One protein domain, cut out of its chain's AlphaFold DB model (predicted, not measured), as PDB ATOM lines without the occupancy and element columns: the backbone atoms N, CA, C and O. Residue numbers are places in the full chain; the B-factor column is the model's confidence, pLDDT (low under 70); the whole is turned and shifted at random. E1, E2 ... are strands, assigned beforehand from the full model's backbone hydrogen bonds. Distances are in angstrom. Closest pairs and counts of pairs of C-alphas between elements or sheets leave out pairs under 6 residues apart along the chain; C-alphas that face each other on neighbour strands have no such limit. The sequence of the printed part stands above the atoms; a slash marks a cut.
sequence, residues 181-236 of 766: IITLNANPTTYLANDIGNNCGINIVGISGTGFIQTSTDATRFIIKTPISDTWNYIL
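What this domain is: This is residues 181 to 236 of the 766 residues of an uncharacterized protein of viral metagenome (UniProt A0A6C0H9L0). With little regular structure, this is one narrow twisted sheet, a meander of four strands, each the antiparallel neighbour of the one before, with a long unnamed stretch, residues 181 to 200, looping past one end at Thr 189. The 56 printed residues have no named helix; the strands, 20 residues, run E1 E2 E3 E4 along the chain and across the sheet, all strand in class. The whole is only just compact, close to loose (radius of gyration of the C-alphas 11.7 A), spanning 39 by 20 by 19 A.

How they stand to each other: Inner strand E2, residues 209 to 215, forms a hairpin with edge strand E1, residues 201 to 206, at 169 degrees; N 204 and O 211 are 2.8 A apart, within hydrogen-bond range. E2 forms another hairpin with E3, residues 222 to 225, at 172 degrees, with N 212 and O 225 2.9 A apart. E3 and edge strand E4, residues 233 to 235, form a hairpin at 143 degrees, with N 224 and O 233 2.8 A apart. E1 and E4 are apart.

Where its parts are: E1 spans 15.8 A from C-alpha 201 at (-16.347, -13.791, -7.954), E2 19.0 A, E3 10.1 A, and E4 7.0 A to C-alpha 235 at (-17.716, -2.270, -3.327).

The domain as a whole: The farthest C-alphas, of Thr 189 and Ile 207, are 39.6 A apart. The printed part has no cut, and no link is long. Residues 181 to 183, 186, 188 to 189 and 191 to 200 have pLDDT under 70.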
ATOM      1  N   ILE A 181     -28.813  -9.150  -3.947       57.16
ATOM      2  CA  ILE A 181     -27.798  -9.541  -2.962       57.16
ATOM      3  C   ILE A 181     -26.787 -10.501  -3.595       57.16
ATOM      4  O   ILE A 181     -26.986 -11.712  -3.622       57.16
ATOM      5  N   ILE A 182     -25.656  -9.953  -4.045       65.38
ATOM      6  CA  ILE A 182     -24.428 -10.740  -4.196       65.38
ATOM      7  C   ILE A 182     -23.817 -10.847  -2.794       65.38
ATOM      8  O   ILE A 182     -23.378  -9.843  -2.229       65.38
ATOM      9  N   THR A 183     -23.824 -12.040  -2.205       68.56
ATOM     10  CA  THR A 183     -23.209 -12.297  -0.897       68.56
ATOM     11  C   THR A 183     -21.698 -12.489  -1.029       68.56
ATOM     12  O   THR A 183     -21.205 -13.028  -2.020       68.56
ATOM     13  N   LEU A 184     -20.939 -12.029  -0.029       71.56
ATOM     14  CA  LEU A 184     -19.514 -12.358   0.074       71.56
ATOM     15  C   LEU A 184     -19.357 -13.872   0.229       71.56
ATOM     16  O   LEU A 184     -20.182 -14.503   0.893       71.56
ATOM     17  N   ASN A 185     -18.272 -14.448  -0.300       71.50
ATOM     18  CA  ASN A 185     -17.958 -15.864  -0.082       71.50
ATOM     19  C   ASN A 185     -17.397 -16.126   1.333       71.50
ATOM     20  O   ASN A 185     -16.327 -16.710   1.503       71.50
ATOM     21  N   ALA A 186     -18.113 -15.658   2.352       69.31
ATOM     22  CA  ALA A 186     -17.776 -15.782   3.758       69.31
ATOM     23  C   ALA A 186     -18.727 -16.761   4.452       69.31
ATOM     24  O   ALA A 186     -19.912 -16.870   4.123       69.31
ATOM     25  N   ASN A 187     -18.215 -17.462   5.451       70.94
ATOM     26  CA  ASN A 187     -19.023 -18.238   6.367       70.94
ATOM     27  C   ASN A 187     -19.826 -17.271   7.265       70.94
ATOM     28  O   ASN A 187     -19.216 -16.426   7.925       70.94
ATOM     29  N   PRO A 188     -21.165 -17.381   7.346       63.75
ATOM     30  CA  PRO A 188     -21.994 -16.411   8.064       63.75
ATOM     31  C   PRO A 188     -21.837 -16.451   9.594       63.75
ATOM     32  O   PRO A 188     -22.373 -15.575  10.269       63.75
ATOM     33  N   THR A 189     -21.138 -17.445  10.160       69.44
ATOM     34  CA  THR A 189     -20.886 -17.541  11.609       69.44
ATOM     35  C   THR A 189     -19.436 -17.259  11.990       69.44
ATOM     36  O   THR A 189     -19.204 -16.681  13.050       69.44
ATOM     37  N   THR A 190     -18.459 -17.624  11.152       71.25
ATOM     38  CA  THR A 190     -17.028 -17.397  11.445       71.25
ATOM     39  C   THR A 190     -16.428 -16.183  10.735       71.25
ATOM     40  O   THR A 190     -15.326 -15.778  11.091       71.25
ATOM     41  N   TYR A 191     -17.120 -15.609   9.742       65.19
ATOM     42  CA  TYR A 191     -16.642 -14.532   8.857       65.19
ATOM     43  C   TYR A 191     -15.336 -14.841   8.099       65.19
ATOM     44  O   TYR A 191     -14.761 -13.961   7.463       65.19
ATOM     45  N   LEU A 192     -14.881 -16.097   8.118       67.25
ATOM     46  CA  LEU A 192     -13.778 -16.581   7.291       67.25
ATOM     47  C   LEU A 192     -14.282 -16.880   5.879       67.25
ATOM     48  O   LEU A 192     -15.448 -17.236   5.701       67.25
ATOM     49  N   ALA A 193     -13.407 -16.797   4.879       63.94
ATOM     50  CA  ALA A 193     -13.746 -17.218   3.524       63.94
ATOM     51  C   ALA A 193     -14.170 -18.703   3.507       63.94
ATOM     52  O   ALA A 193     -13.479 -19.543   4.088       63.94
ATOM     53  N   ASN A 194     -15.276 -19.046   2.833       65.88
ATOM     54  CA  ASN A 194     -15.630 -20.458   2.605       65.88
ATOM     55  C   ASN A 194     -14.654 -21.122   1.620       65.88
ATOM     56  O   ASN A 194     -14.453 -22.333   1.669       65.88
ATOM     57  N   ASP A 195     -14.058 -20.320   0.734       60.72
ATOM     58  CA  ASP A 195     -12.948 -20.692  -0.134       60.72
ATOM     59  C   ASP A 195     -11.990 -19.493  -0.270       60.72
ATOM     60  O   ASP A 195     -12.426 -18.357  -0.462       60.72
ATOM     61  N   ILE A 196     -10.691 -19.768  -0.131       54.22
ATOM     62  CA  ILE A 196      -9.563 -18.827  -0.264       54.22
ATOM     63  C   ILE A 196      -8.910 -18.892  -1.657       54.22
ATOM     64  O   ILE A 196      -7.922 -18.202  -1.913       54.22
ATOM     65  N   GLY A 197      -9.452 -19.694  -2.580       54.47
ATOM     66  CA  GLY A 197      -9.121 -19.637  -3.998       54.47
ATOM     67  C   GLY A 197      -9.299 -18.216  -4.539       54.47
ATOM     68  O   GLY A 197     -10.385 -17.646  -4.468       54.47
ATOM     69  N   ASN A 198      -8.225 -17.643  -5.094       54.16
ATOM     70  CA  ASN A 198      -8.056 -16.203  -5.377       54.16
ATOM     71  C   ASN A 198      -9.090 -15.531  -6.319       54.16
ATOM     72  O   ASN A 198      -8.942 -14.346  -6.614       54.16
ATOM     73  N   ASN A 199     -10.103 -16.262  -6.795       61.19
ATOM     74  CA  ASN A 199     -11.029 -15.862  -7.855       61.19
ATOM     75  C   ASN A 199     -12.524 -16.025  -7.478       61.19
ATOM     76  O   ASN A 199     -13.360 -16.126  -8.375       61.19
ATOM     77  N   CYS A 200     -12.903 -16.093  -6.192       64.12
ATOM     78  CA  CYS A 200     -14.317 -16.217  -5.787       64.12
ATOM     79  C   CYS A 200     -15.139 -14.962  -6.140       64.12
ATOM     80  O   CYS A 200     -15.280 -14.035  -5.333       64.12
ATOM     81  N   GLY A 201     -15.681 -14.940  -7.359       73.81
ATOM     82  CA  GLY A 201     -16.347 -13.791  -7.954       73.81
ATOM     83  C   GLY A 201     -16.729 -13.980  -9.422       73.81
ATOM     84  O   GLY A 201     -16.689 -15.079  -9.968       73.81
ATOM     85  N   ILE A 202     -17.077 -12.869 -10.068       77.00
ATOM     86  CA  ILE A 202     -17.368 -12.764 -11.499       77.00
ATOM     87  C   ILE A 202     -16.097 -12.293 -12.208       77.00
ATOM     88  O   ILE A 202     -15.712 -11.134 -12.059       77.00
ATOM     89  N   ASN A 203     -15.462 -13.151 -13.009       77.94
ATOM     90  CA  ASN A 203     -14.387 -12.734 -13.914       77.94
ATOM     91  C   ASN A 203     -14.969 -12.073 -15.173       77.94
ATOM     92  O   ASN A 203     -15.842 -12.629 -15.837       77.94
ATOM     93  N   ILE A 204     -14.438 -10.905 -15.531       79.06
ATOM     94  CA  ILE A 204     -14.802 -10.135 -16.723       79.06
ATOM     95  C   ILE A 204     -13.606 -10.196 -17.677       79.06
ATOM     96  O   ILE A 204     -12.654  -9.426 -17.548       79.06
ATOM     97  N   VAL A 205     -13.615 -11.140 -18.616       76.94
ATOM     98  CA  VAL A 205     -12.514 -11.304 -19.580       76.94
ATOM     99  C   VAL A 205     -12.681 -10.302 -20.724       76.94
ATOM    100  O   VAL A 205     -13.714 -10.286 -21.389       76.94
ATOM    101  N   GLY A 206     -11.670  -9.465 -20.963       73.44
ATOM    102  CA  GLY A 206     -11.620  -8.533 -22.088       73.44
ATOM    103  C   GLY A 206     -10.403  -8.775 -22.982       73.44
ATOM    104  O   GLY A 206      -9.434  -9.419 -22.590       73.44
ATOM    105  N   ILE A 207     -10.420  -8.201 -24.187       75.88
ATOM    106  CA  ILE A 207      -9.310  -8.312 -25.155       75.88
ATOM    107  C   ILE A 207      -7.983  -7.700 -24.666       75.88
ATOM    108  O   ILE A 207      -6.931  -8.020 -25.209       75.88
ATOM    109  N   SER A 208      -8.033  -6.836 -23.647       80.62
ATOM    110  CA  SER A 208      -6.873  -6.127 -23.086       80.62
ATOM    111  C   SER A 208      -6.433  -6.643 -21.710       80.62
ATOM    112  O   SER A 208      -5.530  -6.059 -21.115       80.62
ATOM    113  N   GLY A 209      -7.062  -7.703 -21.188       83.38
ATOM    114  CA  GLY A 209      -6.789  -8.233 -19.851       83.38
ATOM    115  C   GLY A 209      -8.036  -8.756 -19.137       83.38
ATOM    116  O   GLY A 209      -9.124  -8.841 -19.708       83.38
ATOM    117  N   THR A 210      -7.883  -9.107 -17.861       81.38
ATOM    118  CA  THR A 210      -8.963  -9.658 -17.029       81.38
ATOM    119  C   THR A 210      -9.366  -8.663 -15.946       81.38
ATOM    120  O   THR A 210      -8.554  -8.281 -15.101       81.38
ATOM    121  N   GLY A 211     -10.631  -8.253 -15.974       86.19
ATOM    122  CA  GLY A 211     -11.307  -7.611 -14.855       86.19
ATOM    123  C   GLY A 211     -12.017  -8.648 -13.989       86.19
ATOM    124  O   GLY A 211     -12.126  -9.816 -14.364       86.19
ATOM    125  N   PHE A 212     -12.525  -8.222 -12.840       85.12
ATOM    126  CA  PHE A 212     -13.279  -9.071 -11.924       85.12
ATOM    127  C   PHE A 212     -14.146  -8.250 -10.966       85.12
ATOM    128  O   PHE A 212     -13.837  -7.094 -10.683       85.12
ATOM    129  N   ILE A 213     -15.186  -8.878 -10.418       86.06
ATOM    130  CA  ILE A 213     -15.833  -8.516  -9.150       86.06
ATOM    131  C   ILE A 213     -15.688  -9.736  -8.248       86.06
ATOM    132  O   ILE A 213     -16.398 -10.716  -8.451       86.06
ATOM    133  N   GLN A 214     -14.773  -9.717  -7.284       80.75
ATOM    134  CA  GLN A 214     -14.488 -10.885  -6.447       80.75
ATOM    135  C   GLN A 214     -14.385 -10.540  -4.971       80.75
ATOM    136  O   GLN A 214     -14.160  -9.392  -4.595       80.75
ATOM    137  N   THR A 215     -14.580 -11.543  -4.125       79.38
ATOM    138  CA  THR A 215     -14.373 -11.440  -2.680       79.38
ATOM    139  C   THR A 215     -12.887 -11.163  -2.408       79.38
ATOM    140  O   THR A 215     -12.016 -11.718  -3.077       79.38
ATOM    141  N   SER A 216     -12.571 -10.276  -1.463       77.12
ATOM    142  CA  SER A 216     -11.191 -10.043  -1.020       77.12
ATOM    143  C   SER A 216     -10.604 -11.286  -0.338       77.12
ATOM    144  O   SER A 216     -11.335 -12.129   0.173       77.12
ATOM    145  N   THR A 217      -9.276 -11.399  -0.277       76.12
ATOM    146  CA  THR A 217      -8.584 -12.574   0.298       76.12
ATOM    147  C   THR A 217      -8.862 -12.805   1.789       76.12
ATOM    148  O   THR A 217      -8.629 -13.896   2.294       76.12
ATOM    149  N   ASP A 218      -9.342 -11.781   2.498       73.31
ATOM    150  CA  ASP A 218      -9.785 -11.816   3.899       73.31
ATOM    151  C   ASP A 218     -11.313 -11.991   4.053       73.31
ATOM    152  O   ASP A 218     -11.827 -11.956   5.165       73.31
ATOM    153  N   ALA A 219     -12.039 -12.121   2.938       73.75
ATOM    154  CA  ALA A 219     -13.497 -12.155   2.825       73.75
ATOM    155  C   ALA A 219     -14.280 -10.975   3.438       73.75
ATOM    156  O   ALA A 219     -15.491 -11.081   3.626       73.75
ATOM    157  N   THR A 220     -13.646  -9.820   3.685       72.88
ATOM    158  CA  THR A 220     -14.325  -8.665   4.308       72.88
ATOM    159  C   THR A 220     -15.124  -7.785   3.338       72.88
ATOM    160  O   THR A 220     -15.988  -7.024   3.780       72.88
ATOM    161  N   ARG A 221     -14.845  -7.833   2.028       78.19
ATOM    162  CA  ARG A 221     -15.456  -6.948   1.012       78.19
ATOM    163  C   ARG A 221     -15.370  -7.534  -0.397       78.19
ATOM    164  O   ARG A 221     -14.640  -8.495  -0.627       78.19
ATOM    165  N   PHE A 222     -16.027  -6.895  -1.363       82.56
ATOM    166  CA  PHE A 222     -15.721  -7.137  -2.774       82.56
ATOM    167  C   PHE A 222     -14.651  -6.169  -3.278       82.56
ATOM    168  O   PHE A 222     -14.706  -4.964  -3.016       82.56
ATOM    169  N   ILE A 223     -13.715  -6.701  -4.056       82.19
ATOM    170  CA  ILE A 223     -12.790  -5.966  -4.912       82.19
ATOM    171  C   ILE A 223     -13.290  -6.012  -6.358       82.19
ATOM    172  O   ILE A 223     -13.718  -7.056  -6.848       82.19
ATOM    173  N   ILE A 224     -13.226  -4.873  -7.046       86.56
ATOM    174  CA  ILE A 224     -13.599  -4.732  -8.455       86.56
ATOM    175  C   ILE A 224     -12.437  -4.140  -9.263       86.56
ATOM    176  O   ILE A 224     -11.908  -3.074  -8.939       86.56
ATOM    177  N   LYS A 225     -12.054  -4.841 -10.334       86.75
ATOM    178  CA  LYS A 225     -11.025  -4.451 -11.311       86.75
ATOM    179  C   LYS A 225     -11.657  -4.453 -12.704       86.75
ATOM    180  O   LYS A 225     -12.394  -5.379 -13.035       86.75
ATOM    181  N   THR A 226     -11.376  -3.455 -13.540       86.00
ATOM    182  CA  THR A 226     -11.802  -3.485 -14.953       86.00
ATOM    183  C   THR A 226     -10.749  -4.193 -15.818       86.00
ATOM    184  O   THR A 226      -9.578  -4.201 -15.446       86.00
ATOM    185  N   PRO A 227     -11.102  -4.736 -17.000       87.25
ATOM    186  CA  PRO A 227     -10.140  -5.424 -17.877       87.25
ATOM    187  C   PRO A 227      -8.953  -4.585 -18.371       87.25
ATOM    188  O   PRO A 227      -8.021  -5.146 -18.934       87.25
ATOM    189  N   ILE A 228      -9.010  -3.257 -18.215       85.94
ATOM    190  CA  ILE A 228      -8.039  -2.295 -18.762       85.94
ATOM    191  C   ILE A 228      -7.284  -1.542 -17.647       85.94
ATOM    192  O   ILE A 228      -6.221  -0.987 -17.903       85.94
ATOM    193  N   SER A 229      -7.805  -1.501 -16.413       82.69
ATOM    194  CA  SER A 229      -7.176  -0.763 -15.310       82.69
ATOM    195  C   SER A 229      -6.459  -1.701 -14.357       82.69
ATOM    196  O   SER A 229      -7.072  -2.643 -13.868       82.69
ATOM    197  N   ASP A 230      -5.219  -1.388 -13.986       82.19
ATOM    198  CA  ASP A 230      -4.517  -2.102 -12.915       82.19
ATOM    199  C   ASP A 230      -4.971  -1.720 -11.501       82.19
ATOM    200  O   ASP A 230      -4.654  -2.425 -10.542       82.19
ATOM    201  N   THR A 231      -5.769  -0.659 -11.354       82.88
ATOM    202  CA  THR A 231      -6.297  -0.244 -10.050       82.88
ATOM    203  C   THR A 231      -7.444  -1.134  -9.579       82.88
ATOM    204  O   THR A 231      -8.401  -1.412 -10.306       82.88
ATOM    205  N   TRP A 232      -7.357  -1.560  -8.319       82.38
ATOM    206  CA  TRP A 232      -8.437  -2.254  -7.627       82.38
ATOM    207  C   TRP A 232      -9.305  -1.213  -6.925       82.38
ATOM    208  O   TRP A 232      -8.797  -0.333  -6.230       82.38
ATOM    209  N   ASN A 233     -10.616  -1.325  -7.095       81.94
ATOM    210  CA  ASN A 233     -11.609  -0.551  -6.360       81.94
ATOM    211  C   ASN A 233     -12.373  -1.498  -5.426       81.94
ATOM    212  O   ASN A 233     -12.226  -2.718  -5.508       81.94
ATOM    213  N   TYR A 234     -13.202  -0.948  -4.543       80.38
ATOM    214  CA  TYR A 234     -13.947  -1.722  -3.552       80.38
ATOM    215  C   TYR A 234     -15.440  -1.430  -3.670       80.38
ATOM    216  O   TYR A 234     -15.828  -0.276  -3.853       80.38
ATOM    217  N   ILE A 235     -16.276  -2.459  -3.528       79.00
ATOM    218  CA  ILE A 235     -17.716  -2.270  -3.327       79.00
ATOM    219  C   ILE A 235     -17.951  -2.226  -1.822       79.00
ATOM    220  O   ILE A 235     -17.514  -3.120  -1.095       79.00
ATOM    221  N   LEU A 236     -18.628  -1.176  -1.357       75.44
ATOM    222  CA  LEU A 236     -19.011  -1.058   0.042       75.44
ATOM    223  C   LEU A 236     -20.078  -2.092   0.386       75.44
ATOM    224  O   LEU A 236     -21.136  -2.136  -0.235       75.44
TER     225      LEU A 236